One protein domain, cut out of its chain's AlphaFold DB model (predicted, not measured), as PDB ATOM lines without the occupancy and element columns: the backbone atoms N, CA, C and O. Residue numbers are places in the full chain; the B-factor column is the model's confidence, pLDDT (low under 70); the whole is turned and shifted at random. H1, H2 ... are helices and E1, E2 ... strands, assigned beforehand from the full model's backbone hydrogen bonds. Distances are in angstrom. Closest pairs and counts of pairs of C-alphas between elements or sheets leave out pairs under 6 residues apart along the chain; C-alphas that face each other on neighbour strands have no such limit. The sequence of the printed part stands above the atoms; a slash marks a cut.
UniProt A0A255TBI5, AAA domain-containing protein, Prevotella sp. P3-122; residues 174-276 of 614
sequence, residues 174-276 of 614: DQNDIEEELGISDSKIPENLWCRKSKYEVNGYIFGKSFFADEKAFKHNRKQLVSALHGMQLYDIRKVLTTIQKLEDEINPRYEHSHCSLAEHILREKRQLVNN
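Overview. This is residues 174 to 276 of the 614 residues of the protein "AAA domain-containing protein" of Prevotella sp. P3-122 (UniProt A0A255TBI5). Two long helices, H3 and H5, run the same way in a staggered line, the last part of H3 beside the first part of H5, and a third long helix, H4, crosses H5 at a steep angle. A small strand hairpin, E1 and E2, packs with E2 on H4, while H1 meets the last part of H3 nearly square on and the short H2 makes a corner with the first part of H3. The 103 printed residues hold, in order, H1, E1, E2, H2, H3, H4 and H5; the two strands form one antiparallel sheet, and the class is mostly helix. The whole is compact, with a radius of gyration of the C-alphas of 13.1 A and spans of 43 by 31 by 22 A.

Arrangement. Begin at H1, residues 175 to 182; it touches residues 226 to 229 of H3, residues 215 to 229, about perpendicular at 80 degrees, with C-alphas 175 and 226 closest at 6.5 A. Next look at E1, residues 200 to 202, and E2, residues 205 to 207: this hairpin is antiparallel at 156 degrees, with N 200 and O 207 2.9 A apart and N 205 and O 202 2.8 A apart, both within hydrogen-bond range. H2, residues 209 to 212, touches H3 only at the corner, the C-alphas of Phe 212 and Phe 218 being closest at 5.1 A. H3 is the hub, touching three helices. Its residues 224 to 229 touch residues 262 to 267 of H5, residues 262 to 276, at a shallow tilt of 4 degrees, the same way; the closest C-alphas, of Ala 228 and Ala 263, are 5.7 A apart. H4, residues 234 to 248, only just touches H5, with 3 pairs of C-alphas within 8 A, at a steep tilt of 62 degrees, opposite ways; the closest are those of Val 240 and Glu 269, 6.8 A. Helix packing is mostly crossed, but only just: 1 of 3 pairs is at a shallow tilt. The closest C-alphas of E2 and H4, of Ile 206 and Gln 245, are 7.2 A apart. H1 and H5 are apart. Every O i to N i+4 pair is within hydrogen-bond range in H1, H3, H4 and H5; H2 is too short for one.

Along the chain. Find C-alpha 175 at (523.508, 243.960, 502.364), where H1 begins; it runs 10.7 A. H3 runs 20.9 A and H4 20.8 A. H5 runs 21.1 A, from C-alpha 262 at (538.245, 242.484, 492.897) to C-alpha 276 at (546.496, 256.598, 506.180).

Size, cuts and confidence. The C-alphas farthest apart, of Asn 192 and Asn 276, are 43.1 A apart. The printed part has no cut. The links H1 to E1, with 17 residues, and H4 to H5, with 13, are long. Mean pLDDT of the printed part is 75.0; look for values under 70 at residues 187 to 198, 231, 253 to 261, 263 to 264 and 272 to 276.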
ATOM      1  N   ASP A 174     523.541 248.009 505.173       79.75
ATOM      2  CA  ASP A 174     523.331 246.566 505.185       79.75
ATOM      3  C   ASP A 174     523.524 245.957 503.781       79.75
ATOM      4  O   ASP A 174     523.859 246.642 502.815       79.75
ATOM      5  N   GLN A 175     523.366 244.636 503.657       81.88
ATOM      6  CA  GLN A 175     523.508 243.960 502.364       81.88
ATOM      7  C   GLN A 175     522.538 244.510 501.307       81.88
ATOM      8  O   GLN A 175     522.945 244.682 500.160       81.88
ATOM      9  N   ASN A 176     521.293 244.803 501.681       83.56
ATOM     10  CA  ASN A 176     520.292 245.296 500.740       83.56
ATOM     11  C   ASN A 176     520.627 246.723 500.306       83.56
ATOM     12  O   ASN A 176     520.574 247.013 499.117       83.56
ATOM     13  N   ASP A 177     521.048 247.579 501.244       84.94
ATOM     14  CA  ASP A 177     521.494 248.944 500.951       84.94
ATOM     15  C   ASP A 177     522.651 248.936 499.926       84.94
ATOM     16  O   ASP A 177     522.641 249.702 498.961       84.94
ATOM     17  N   ILE A 178     523.635 248.036 500.096       86.31
ATOM     18  CA  ILE A 178     524.761 247.880 499.157       86.31
ATOM     19  C   ILE A 178     524.264 247.372 497.796       86.31
ATOM     20  O   ILE A 178     524.637 247.914 496.759       86.31
ATOM     21  N   GLU A 179     523.425 246.334 497.766       87.69
ATOM     22  CA  GLU A 179     522.900 245.783 496.511       87.69
ATOM     23  C   GLU A 179     522.038 246.799 495.741       87.69
ATOM     24  O   GLU A 179     522.101 246.854 494.508       87.69
ATOM     25  N   GLU A 180     521.264 247.627 496.443       86.50
ATOM     26  CA  GLU A 180     520.446 248.684 495.852       86.50
ATOM     27  C   GLU A 180     521.276 249.830 495.274       86.50
ATOM     28  O   GLU A 180     520.951 250.290 494.171       86.50
ATOM     29  N   GLU A 181     522.323 250.254 495.992       86.44
ATOM     30  CA  GLU A 181     523.303 251.257 495.556       86.44
ATOM     31  C   GLU A 181     524.011 250.797 494.278       86.44
ATOM     32  O   GLU A 181     524.099 251.542 493.303       86.44
ATOM     33  N   LEU A 182     524.447 249.537 494.242       86.81
ATOM     34  CA  LEU A 182     525.117 248.949 493.081       86.81
ATOM     35  C   LEU A 182     524.157 248.575 491.947       86.81
ATOM     36  O   LEU A 182     524.608 248.269 490.848       86.81
ATOM     37  N   GLY A 183     522.845 248.563 492.196       84.56
ATOM     38  CA  GLY A 183     521.838 248.162 491.210       84.56
ATOM     39  C   GLY A 183     521.871 246.671 490.851       84.56
ATOM     40  O   GLY A 183     521.444 246.295 489.762       84.56
ATOM     41  N   ILE A 184     522.372 245.827 491.759       83.69
ATOM     42  CA  ILE A 184     522.514 244.367 491.587       83.69
ATOM     43  C   ILE A 184     521.535 243.562 492.461       83.69
ATOM     44  O   ILE A 184     521.705 242.352 492.645       83.69
ATOM     45  N   SER A 185     520.514 244.228 493.005       83.12
ATOM     46  CA  SER A 185     519.411 243.589 493.726       83.12
ATOM     47  C   SER A 185     518.549 242.751 492.779       83.12
ATOM     48  O   SER A 185     518.355 243.115 491.618       83.12
ATOM     49  N   ASP A 186     517.957 241.663 493.282       72.69
ATOM     50  CA  ASP A 186     517.129 240.750 492.471       72.69
ATOM     51  C   ASP A 186     515.958 241.461 491.754       72.69
ATOM     52  O   ASP A 186     515.550 241.056 490.670       72.69
ATOM     53  N   SER A 187     515.463 242.571 492.311       67.44
ATOM     54  CA  SER A 187     514.386 243.401 491.750       67.44
ATOM     55  C   SER A 187     514.786 244.288 490.565       67.44
ATOM     56  O   SER A 187     513.917 244.719 489.810       67.44
ATOM     57  N   LYS A 188     516.078 244.607 490.413       66.62
ATOM     58  CA  LYS A 188     516.587 245.550 489.400       66.62
ATOM     59  C   LYS A 188     517.266 244.850 488.220       66.62
ATOM     60  O   LYS A 188     517.693 245.524 487.285       66.62
ATOM     61  N   ILE A 189     517.357 243.518 488.241       67.75
ATOM     62  CA  ILE A 189     517.995 242.726 487.185       67.75
ATOM     63  C   ILE A 189     516.986 242.463 486.049       67.75
ATOM     64  O   ILE A 189     515.957 241.833 486.282       67.75
ATOM     65  N   PRO A 190     517.263 242.891 484.805       62.75
ATOM     66  CA  PRO A 190     516.448 242.543 483.642       62.75
ATOM     67  C   PRO A 190     516.437 241.027 483.370       62.75
ATOM     68  O   PRO A 190     517.495 240.401 483.366       62.75
ATOM     69  N   GLU A 191     515.283 240.452 483.008       60.84
ATOM     70  CA  GLU A 191     515.131 239.009 482.707       60.84
ATOM     71  C   GLU A 191     516.101 238.486 481.621       60.84
ATOM     72  O   GLU A 191     516.479 237.316 481.620       60.84
ATOM     73  N   ASN A 192     516.572 239.366 480.727       60.72
ATOM     74  CA  ASN A 192     517.425 239.028 479.581       60.72
ATOM     75  C   ASN A 192     518.929 239.301 479.802       60.72
ATOM     76  O   ASN A 192     519.685 239.401 478.829       60.72
ATOM     77  N   LEU A 193     519.385 239.463 481.052       65.12
ATOM     78  CA  LEU A 193     520.766 239.872 481.340       65.12
ATOM     79  C   LEU A 193     521.818 238.860 480.859       65.12
ATOM     80  O   LEU A 193     522.840 239.247 480.291       65.12
ATOM     81  N   TRP A 194     521.520 237.568 481.003       66.25
ATOM     82  CA  TRP A 194     522.414 236.447 480.679       66.25
ATOM     83  C   TRP A 194     522.749 236.324 479.181       66.25
ATOM     84  O   TRP A 194     523.626 235.557 478.796       66.25
ATOM     85  N   CYS A 195     522.047 237.071 478.319       55.22
ATOM     86  CA  CYS A 195     522.147 236.979 476.860       55.22
ATOM     87  C   CYS A 195     522.951 238.125 476.209       55.22
ATOM     88  O   CYS A 195     523.127 238.128 474.987       55.22
ATOM     89  N   ARG A 196     523.430 239.121 476.975       56.06
ATOM     90  CA  ARG A 196     524.170 240.276 476.425       56.06
ATOM     91  C   ARG A 196     525.662 239.970 476.234       56.06
ATOM     92  O   ARG A 196     526.303 239.331 477.061       56.06
ATOM     93  N   LYS A 197     526.231 240.439 475.113       54.03
ATOM     94  CA  LYS A 197     527.619 240.151 474.691       54.03
ATOM     95  C   LYS A 197     528.691 241.098 475.265       54.03
ATOM     96  O   LYS A 197     529.868 240.830 475.036       54.03
ATOM     97  N   SER A 198     528.340 242.150 476.006       68.12
ATOM     98  CA  SER A 198     529.295 243.168 476.489       68.12
ATOM     99  C   SER A 198     528.920 243.755 477.860       68.12
ATOM    100  O   SER A 198     527.812 243.504 478.333       68.12
ATOM    101  N   LYS A 199     529.868 244.505 478.457       73.31
ATOM    102  CA  LYS A 199     529.834 245.189 479.770       73.31
ATOM    103  C   LYS A 199     528.432 245.667 480.190       73.31
ATOM    104  O   LYS A 199     527.688 246.207 479.372       73.31
ATOM    105  N   TYR A 200     528.094 245.483 481.466       79.19
ATOM    106  CA  TYR A 200     526.807 245.872 482.041       79.19
ATOM    107  C   TYR A 200     526.949 247.139 482.885       79.19
ATOM    108  O   TYR A 200     527.597 247.110 483.927       79.19
ATOM    109  N   GLU A 201     526.345 248.239 482.443       83.12
ATOM    110  CA  GLU A 201     526.348 249.508 483.173       83.12
ATOM    111  C   GLU A 201     525.043 249.689 483.958       83.12
ATOM    112  O   GLU A 201     523.951 249.639 483.387       83.12
ATOM    113  N   VAL A 202     525.158 249.910 485.267       81.88
ATOM    114  CA  VAL A 202     524.032 250.200 486.160       81.88
ATOM    115  C   VAL A 202     524.473 251.176 487.250       81.88
ATOM    116  O   VAL A 202     525.553 251.035 487.811       81.88
ATOM    117  N   ASN A 203     523.656 252.194 487.539       81.31
ATOM    118  CA  ASN A 203     523.952 253.238 488.536       81.31
ATOM    119  C   ASN A 203     525.342 253.904 488.382       81.31
ATOM    120  O   ASN A 203     525.920 254.367 489.360       81.31
ATOM    121  N   GLY A 204     525.886 253.962 487.159       81.88
ATOM    122  CA  GLY A 204     527.225 254.504 486.876       81.88
ATOM    123  C   GLY A 204     528.386 253.528 487.116       81.88
ATOM    124  O   GLY A 204     529.541 253.876 486.857       81.88
ATOM    125  N   TYR A 205     528.091 252.305 487.563       86.31
ATOM    126  CA  TYR A 205     529.048 251.213 487.704       86.31
ATOM    127  C   TYR A 205     529.024 250.309 486.474       86.31
ATOM    128  O   TYR A 205     527.962 249.882 486.023       86.31
ATOM    129  N   ILE A 206     530.199 249.990 485.946       86.25
ATOM    130  CA  ILE A 206     530.388 249.161 484.758       86.25
ATOM    131  C   ILE A 206     530.909 247.804 485.215       86.25
ATOM    132  O   ILE A 206     532.041 247.692 485.665       86.25
ATOM    133  N   PHE A 207     530.107 246.758 485.079       84.88
ATOM    134  CA  PHE A 207     530.465 245.391 485.437       84.88
ATOM    135  C   PHE A 207     530.896 244.578 484.213       84.88
ATOM    136  O   PHE A 207     530.270 244.639 483.147       84.88
ATOM    137  N   GLY A 208     531.946 243.775 484.383       79.50
ATOM    138  CA  GLY A 208     532.475 242.904 483.335       79.50
ATOM    139  C   GLY A 208     531.559 241.721 483.009       79.50
ATOM    140  O   GLY A 208     530.710 241.313 483.804       79.50
ATOM    141  N   LYS A 209     531.749 241.116 481.831       78.88
ATOM    142  CA  LYS A 209     530.911 240.000 481.343       78.88
ATOM    143  C   LYS A 209     530.913 238.795 482.292       78.88
ATOM    144  O   LYS A 209     529.869 238.189 482.518       78.88
ATOM    145  N   SER A 210     532.066 238.448 482.859       78.56
ATOM    146  CA  SER A 210     532.208 237.325 483.797       78.56
ATOM    147  C   SER A 210     531.465 237.531 485.115       78.56
ATOM    148  O   SER A 210     531.133 236.545 485.772       78.56
ATOM    149  N   PHE A 211     531.139 238.777 485.480       79.44
ATOM    150  CA  PHE A 211     530.296 239.057 486.641       79.44
ATOM    151  C   PHE A 211     528.897 238.440 486.471       79.44
ATOM    152  O   PHE A 211     528.357 237.877 487.423       79.44
ATOM    153  N   PHE A 212     528.365 238.470 485.242       80.25
ATOM    154  CA  PHE A 212     527.030 237.999 484.856       80.25
ATOM    155  C   PHE A 212     527.065 236.795 483.898       80.25
ATOM    156  O   PHE A 212     526.192 236.656 483.045       80.25
ATOM    157  N   ALA A 213     528.081 235.930 484.003       76.50
ATOM    158  CA  ALA A 213     528.252 234.801 483.082       76.50
ATOM    159  C   ALA A 213     527.055 233.828 483.090       76.50
ATOM    160  O   ALA A 213     526.585 233.411 482.035       76.50
ATOM    161  N   ASP A 214     526.568 233.488 484.282       78.69
ATOM    162  CA  ASP A 214     525.361 232.700 484.515       78.69
ATOM    163  C   ASP A 214     524.770 233.041 485.896       78.69
ATOM    164  O   ASP A 214     525.386 233.759 486.693       78.69
ATOM    165  N   GLU A 215     523.579 232.517 486.196       80.19
ATOM    166  CA  GLU A 215     522.873 232.797 487.451       80.19
ATOM    167  C   GLU A 215     523.668 232.369 488.700       80.19
ATOM    168  O   GLU A 215     523.641 233.049 489.729       80.19
ATOM    169  N   LYS A 216     524.412 231.256 488.627       79.88
ATOM    170  CA  LYS A 216     525.226 230.761 489.747       79.88
ATOM    171  C   LYS A 216     526.460 231.634 489.948       79.88
ATOM    172  O   LYS A 216     526.760 231.999 491.086       79.88
ATOM    173  N   ALA A 217     527.151 231.977 488.866       77.94
ATOM    174  CA  ALA A 217     528.307 232.857 488.856       77.94
ATOM    175  C   ALA A 217     527.930 234.231 489.408       77.94
ATOM    176  O   ALA A 217     528.585 234.714 490.322       77.94
ATOM    177  N   PHE A 218     526.820 234.814 488.956       81.44
ATOM    178  CA  PHE A 218     526.330 236.083 489.482       81.44
ATOM    179  C   PHE A 218     526.013 236.018 490.976       81.44
ATOM    180  O   PHE A 218     526.503 236.854 491.730       81.44
ATOM    181  N   LYS A 219     525.259 235.008 491.435       80.44
ATOM    182  CA  LYS A 219     524.965 234.837 492.870       80.44
ATOM    183  C   LYS A 219     526.247 234.739 493.699       80.44
ATOM    184  O   LYS A 219     526.336 235.327 494.777       80.44
ATOM    185  N   HIS A 220     527.251 234.031 493.190       78.19
ATOM    186  CA  HIS A 220     528.554 233.912 493.831       78.19
ATOM    187  C   HIS A 220     529.328 235.243 493.850       78.19
ATOM    188  O   HIS A 220     529.763 235.681 494.913       78.19
ATOM    189  N   ASN A 221     529.445 235.909 492.701       80.38
ATOM    190  CA  ASN A 221     530.173 237.168 492.525       80.38
ATOM    191  C   ASN A 221     529.535 238.313 493.316       80.38
ATOM    192  O   ASN A 221     530.237 239.053 494.002       80.38
ATOM    193  N   ARG A 222     528.199 238.415 493.293       82.69
ATOM    194  CA  ARG A 222     527.419 239.343 494.122       82.69
ATOM    195  C   ARG A 222     527.734 239.134 495.594       82.69
ATOM    196  O   ARG A 222     528.081 240.087 496.282       82.69
ATOM    197  N   LYS A 223     527.671 237.885 496.067       78.56
ATOM    198  CA  LYS A 223     527.962 237.558 497.467       78.56
ATOM    199  C   LYS A 223     529.387 237.953 497.858       78.56
ATOM    200  O   LYS A 223     529.575 238.530 498.925       78.56
ATOM    201  N   GLN A 224     530.376 237.690 497.001       75.50
ATOM    202  CA  GLN A 224     531.761 238.095 497.250       75.50
ATOM    203  C   GLN A 224     531.928 239.615 497.291       75.50
ATOM    204  O   GLN A 224     532.547 240.128 498.219       75.50
ATOM    205  N   LEU A 225     531.350 240.339 496.329       81.69
ATOM    206  CA  LEU A 225     531.445 241.796 496.256       81.69
ATOM    207  C   LEU A 225     530.786 242.463 497.466       81.69
ATOM    208  O   LEU A 225     531.410 243.282 498.134       81.69
ATOM    209  N   VAL A 226     529.555 242.069 497.799       82.25
ATOM    210  CA  VAL A 226     528.838 242.590 498.972       82.25
ATOM    211  C   VAL A 226     529.609 242.275 500.253       82.25
ATOM    212  O   VAL A 226     529.763 243.144 501.107       82.25
ATOM    213  N   SER A 227     530.154 241.060 500.378       74.81
ATOM    214  CA  SER A 227     530.981 240.694 501.531       74.81
ATOM    215  C   SER A 227     532.264 241.523 501.615       74.81
ATOM    216  O   SER A 227     532.693 241.854 502.719       74.81
ATOM    217  N   ALA A 228     532.881 241.857 500.479       75.38
ATOM    218  CA  ALA A 228     534.088 242.677 500.428       75.38
ATOM    219  C   ALA A 228     533.799 244.144 500.778       75.38
ATOM    220  O   ALA A 228     534.629 244.782 501.418       75.38
ATOM    221  N   LEU A 229     532.627 244.666 500.408       80.12
ATOM    222  CA  LEU A 229     532.199 246.040 500.698       80.12
ATOM    223  C   LEU A 229     531.572 246.203 502.086       80.12
ATOM    224  O   LEU A 229     531.470 247.326 502.582       80.12
ATOM    225  N   HIS A 230     531.179 245.103 502.735       77.50
ATOM    226  CA  HIS A 230     530.543 245.144 504.045       77.50
ATOM    227  C   HIS A 230     531.373 245.965 505.040       77.50
ATOM    228  O   HIS A 230     532.598 245.824 505.122       77.50
ATOM    229  N   GLY A 231     530.689 246.843 505.775       69.06
ATOM    230  CA  GLY A 231     531.291 247.701 506.788       69.06
ATOM    231  C   GLY A 231     531.860 249.034 506.334       69.06
ATOM    232  O   GLY A 231     532.190 249.855 507.183       69.06
ATOM    233  N   MET A 232     531.941 249.268 505.028       75.06
ATOM    234  CA  MET A 232     532.251 250.591 504.492       75.06
ATOM    235  C   MET A 232     531.010 251.485 504.540       75.06
ATOM    236  O   MET A 232     529.889 250.997 504.386       75.06
ATOM    237  N   GLN A 233     531.194 252.795 504.704       76.38
ATOM    238  CA  GLN A 233     530.111 253.750 504.462       76.38
ATOM    239  C   GLN A 233     529.816 253.818 502.958       76.38
ATOM    240  O   GLN A 233     530.711 253.602 502.139       76.38
ATOM    241  N   LEU A 234     528.583 254.155 502.569       80.38
ATOM    242  CA  LEU A 234     528.205 254.247 501.148       80.38
ATOM    243  C   LEU A 234     529.130 255.166 500.340       80.38
ATOM    244  O   LEU A 234     529.484 254.860 499.203       80.38
ATOM    245  N   TYR A 235     529.548 256.280 500.936       77.19
ATOM    246  CA  TYR A 235     530.494 257.193 500.308       77.19
ATOM    247  C   TYR A 235     531.842 256.519 500.002       77.19
ATOM    248  O   TYR A 235     532.367 256.658 498.896       77.19
ATOM    249  N   ASP A 236     532.383 255.752 500.949       76.19
ATOM    250  CA  ASP A 236     533.640 255.028 500.756       76.19
ATOM    251  C   ASP A 236     533.492 253.941 499.690       76.19
ATOM    252  O   ASP A 236     534.391 253.767 498.870       76.19
ATOM    253  N   ILE A 237     532.344 253.251 499.656       84.19
ATOM    254  CA  ILE A 237     532.012 252.269 498.612       84.19
ATOM    255  C   ILE A 237     532.066 252.937 497.238       84.19
ATOM    256  O   ILE A 237     532.796 252.473 496.359       84.19
ATOM    257  N   ARG A 238     531.363 254.065 497.063       86.50
ATOM    258  CA  ARG A 238     531.374 254.845 495.815       86.50
ATOM    259  C   ARG A 238     532.787 255.235 495.417       86.50
ATOM    260  O   ARG A 238     533.175 255.043 494.266       86.50
ATOM    261  N   LYS A 239     533.568 255.763 496.362       81.62
ATOM    262  CA  LYS A 239     534.946 256.199 496.123       81.62
ATOM    263  C   LYS A 239     535.822 255.036 495.660       81.62
ATOM    264  O   LYS A 239     536.468 255.159 494.624       81.62
ATOM    265  N   VAL A 240     535.812 253.914 496.381       82.25
ATOM    266  CA  VAL A 240     536.622 252.729 496.060       82.25
ATOM    267  C   VAL A 240     536.230 252.140 494.712       82.25
ATOM    268  O   VAL A 240     537.099 251.913 493.875       82.25
ATOM    269  N   LEU A 241     534.936 251.958 494.448       85.94
ATOM    270  CA  LEU A 241     534.477 251.401 493.174       85.94
ATOM    271  C   LEU A 241     534.747 252.339 491.996       85.94
ATOM    272  O   LEU A 241     535.152 251.876 490.936       85.94
ATOM    273  N   THR A 242     534.612 253.654 492.189       85.12
ATOM    274  CA  THR A 242     534.986 254.643 491.165       85.12
ATOM    275  C   THR A 242     536.487 254.601 490.881       85.12
ATOM    276  O   THR A 242     536.893 254.698 489.725       85.12
ATOM    277  N   THR A 243     537.329 254.453 491.909       82.31
ATOM    278  CA  THR A 243     538.780 254.283 491.738       82.31
ATOM    279  C   THR A 243     539.096 252.997 490.978       82.31
ATOM    280  O   THR A 243     539.861 253.043 490.021       82.31
ATOM    281  N   ILE A 244     538.469 251.875 491.342       82.00
ATOM    282  CA  ILE A 244     538.646 250.585 490.659       82.00
ATOM    283  C   ILE A 244     538.239 250.692 489.188       82.00
ATOM    284  O   ILE A 244     539.012 250.325 488.312       82.00
ATOM    285  N   GLN A 245     537.071 251.265 488.901       82.62
ATOM    286  CA  GLN A 245     536.583 251.434 487.534       82.62
ATOM    287  C   GLN A 245     537.469 252.367 486.699       82.62
ATOM    288  O   GLN A 245     537.585 252.171 485.497       82.62
ATOM    289  N   LYS A 246     538.124 253.361 487.314       83.44
ATOM    290  CA  LYS A 246     539.124 254.205 486.634       83.44
ATOM    291  C   LYS A 246     540.429 253.470 486.318       83.44
ATOM    292  O   LYS A 246     541.151 253.921 485.438       83.44
ATOM    293  N   LEU A 247     540.763 252.421 487.070       80.62
ATOM    294  CA  LEU A 247     541.996 251.649 486.890       80.62
ATOM    295  C   LEU A 247     541.808 250.472 485.926       80.62
ATOM    296  O   LEU A 247     542.691 250.220 485.116       80.62
ATOM    297  N   GLU A 248     540.675 249.771 486.015       76.19
ATOM    298  CA  GLU A 248     540.424 248.498 485.319       76.19
ATOM    299  C   GLU A 248     539.306 248.589 484.252       76.19
ATOM    300  O   GLU A 248     538.939 247.580 483.656       76.19
ATOM    301  N   ASP A 249     538.723 249.775 484.015       79.81
ATOM    302  CA  ASP A 249     537.593 250.064 483.097       79.81
ATOM    303  C   ASP A 249     536.281 249.284 483.342       79.81
ATOM    304  O   ASP A 249     535.264 249.531 482.680       79.81
ATOM    305  N   GLU A 250     536.285 248.298 484.234       79.88
ATOM    306  CA  GLU A 250     535.140 247.491 484.644       79.88
ATOM    307  C   GLU A 250     535.351 246.891 486.044       79.88
ATOM    308  O   GLU A 250     536.464 246.785 486.545       79.88
ATOM    309  N   ILE A 251     534.260 246.472 486.679       80.81
ATOM    310  CA  ILE A 251     534.228 245.784 487.968       80.81
ATOM    311  C   ILE A 251     534.035 244.296 487.689       80.81
ATOM    312  O   ILE A 251     532.989 243.877 487.179       80.81
ATOM    313  N   ASN A 252     535.039 243.481 488.013       76.31
ATOM    314  CA  ASN A 252     535.043 242.068 487.649       76.31
ATOM    315  C   ASN A 252     535.656 241.203 488.766       76.31
ATOM    316  O   ASN A 252     536.758 241.511 489.204       76.31
ATOM    317  N   PRO A 253     535.008 240.117 489.245       67.25
ATOM    318  CA  PRO A 253     535.543 239.239 490.298       67.25
ATOM    319  C   PRO A 253     536.983 238.768 490.057       67.25
ATOM    320  O   PRO A 253     537.761 238.653 491.004       67.25
ATOM    321  N   ARG A 254     537.341 238.505 488.796       65.81
ATOM    322  CA  ARG A 254     538.695 238.164 488.357       65.81
ATOM    323  C   ARG A 254     539.015 238.997 487.126       65.81
ATOM    324  O   ARG A 254     538.297 238.897 486.136       65.81
ATOM    325  N   TYR A 255     540.078 239.786 487.185       59.84
ATOM    326  CA  TYR A 255     540.565 240.509 486.017       59.84
ATOM    327  C   TYR A 255     541.457 239.572 485.198       59.84
ATOM    328  O   TYR A 255     542.386 238.970 485.732       59.84
ATOM    329  N   GLU A 256     541.170 239.418 483.904       49.59
ATOM    330  CA  GLU A 256     541.868 238.468 483.016       49.59
ATOM    331  C   GLU A 256     543.373 238.769 482.861       49.59
ATOM    332  O   GLU A 256     544.150 237.888 482.491       49.59
ATOM    333  N   HIS A 257     543.795 239.997 483.178       50.03
ATOM    334  CA  HIS A 257     545.172 240.479 483.041       50.03
ATOM    335  C   HIS A 257     545.824 240.911 484.361       50.03
ATOM    336  O   HIS A 257     546.949 241.410 484.339       50.03
ATOM    337  N   SER A 258     545.162 240.709 485.506       50.75
ATOM    338  CA  SER A 258     545.705 241.095 486.808       50.75
ATOM    339  C   SER A 258     545.911 239.874 487.712       50.75
ATOM    340  O   SER A 258     545.145 238.911 487.707       50.75
ATOM    341  N   HIS A 259     546.972 239.911 488.518       54.31
ATOM    342  CA  HIS A 259     547.240 238.902 489.548       54.31
ATOM    343  C   HIS A 259     546.404 239.116 490.826       54.31
ATOM    344  O   HIS A 259     546.739 238.544 491.859       54.31
ATOM    345  N   CYS A 260     545.374 239.970 490.792       56.28
ATOM    346  CA  CYS A 260     544.694 240.480 491.981       56.28
ATOM    347  C   CYS A 260     543.177 240.538 491.737       56.28
ATOM    348  O   CYS A 260     542.706 241.264 490.872       56.28
ATOM    349  N   SER A 261     542.386 239.767 492.474       67.94
ATOM    350  CA  SER A 261     540.919 239.748 492.369       67.94
ATOM    351  C   SER A 261     540.272 241.073 492.806       67.94
ATOM    352  O   SER A 261     540.860 241.859 493.547       67.94
ATOM    353  N   LEU A 262     539.014 241.318 492.420       72.69
ATOM    354  CA  LEU A 262     538.245 242.484 492.897       72.69
ATOM    355  C   LEU A 262     538.154 242.545 494.425       72.69
ATOM    356  O   LEU A 262     538.260 243.624 495.006       72.69
ATOM    357  N   ALA A 263     538.006 241.392 495.078       66.62
ATOM    358  CA  ALA A 263     538.015 241.306 496.533       66.62
ATOM    359  C   ALA A 263     539.370 241.747 497.112       66.62
ATOM    360  O   ALA A 263     539.401 242.518 498.067       66.62
ATOM    361  N   GLU A 264     540.485 241.331 496.509       68.94
ATOM    362  CA  GLU A 264     541.826 241.759 496.922       68.94
ATOM    363  C   GLU A 264     542.079 243.247 496.650       68.94
ATOM    364  O   GLU A 264     542.680 243.910 497.493       68.94
ATOM    365  N   HIS A 265     541.574 243.809 495.545       74.69
ATOM    366  CA  HIS A 265     541.621 245.257 495.289       74.69
ATOM    367  C   HIS A 265     540.862 246.039 496.365       74.69
ATOM    368  O   HIS A 265     541.416 246.967 496.949       74.69
ATOM    369  N   ILE A 266     539.625 245.644 496.685       75.69
ATOM    370  CA  ILE A 266     538.827 246.296 497.734       75.69
ATOM    371  C   ILE A 266     539.518 246.166 499.095       75.69
ATOM    372  O   ILE A 266     539.604 247.142 499.838       75.69
ATOM    373  N   LEU A 267     540.060 244.989 499.423       71.31
ATOM    374  CA  LEU A 267     540.823 244.785 500.655       71.31
ATOM    375  C   LEU A 267     542.099 245.636 500.688       71.31
ATOM    376  O   LEU A 267     542.455 246.152 501.746       71.31
ATOM    377  N   ARG A 268     542.779 245.819 499.553       74.56
ATOM    378  CA  ARG A 268     543.952 246.690 499.431       74.56
ATOM    379  C   ARG A 268     543.588 248.159 499.635       74.56
ATOM    380  O   ARG A 268     544.294 248.839 500.372       74.56
ATOM    381  N   GLU A 269     542.490 248.630 499.053       73.75
ATOM    382  CA  GLU A 269     541.982 249.990 499.272       73.75
ATOM    383  C   GLU A 269     541.568 250.196 500.734       73.75
ATOM    384  O   GLU A 269     541.974 251.171 501.361       73.75
ATOM    385  N   LYS A 270     540.865 249.225 501.335       72.88
ATOM    386  CA  LYS A 270     540.581 249.213 502.780       72.88
ATOM    387  C   LYS A 270     541.865 249.305 503.604       72.88
ATOM    388  O   LYS A 270     541.938 250.107 504.528       72.88
ATOM    389  N   ARG A 271     542.906 248.543 503.250       70.75
ATOM    390  CA  ARG A 271     544.220 248.635 503.910       70.75
ATOM    391  C   ARG A 271     544.863 250.006 503.737       70.75
ATOM    392  O   ARG A 271     545.478 250.477 504.682       70.75
ATOM    393  N   GLN A 272     544.732 250.659 502.584       69.50
ATOM    394  CA  GLN A 272     545.245 252.020 502.393       69.50
ATOM    395  C   GLN A 272     544.490 253.047 503.239       69.50
ATOM    396  O   GLN A 272     545.124 253.922 503.821       69.50
ATOM    397  N   LEU A 273     543.164 252.919 503.363       66.12
ATOM    398  CA  LEU A 273     542.370 253.751 504.274       66.12
ATOM    399  C   LEU A 273     542.874 253.615 505.717       66.12
ATOM    400  O   LEU A 273     543.051 254.623 506.395       66.12
ATOM    401  N   VAL A 274     543.190 252.390 506.148       67.88
ATOM    402  CA  VAL A 274     543.781 252.140 507.471       67.88
ATOM    403  C   VAL A 274     545.210 252.664 507.581       67.88
ATOM    404  O   VAL A 274     545.518 253.321 508.564       67.88
ATOM    405  N   ASN A 275     546.070 252.439 506.587       61.06
ATOM    406  CA  ASN A 275     547.459 252.911 506.613       61.06
ATOM    407  C   ASN A 275     547.568 254.440 506.644       61.06
ATOM    408  O   ASN A 275     548.553 254.975 507.144       61.06
ATOM    409  N   ASN A 276     546.573 255.143 506.099       58.38
ATOM    410  CA  ASN A 276     546.496 256.598 506.180       58.38
ATOM    411  C   ASN A 276     546.085 257.081 507.581       58.38
ATOM    412  O   ASN A 276     546.374 258.225 507.930       58.38
TER     413      ASN A 276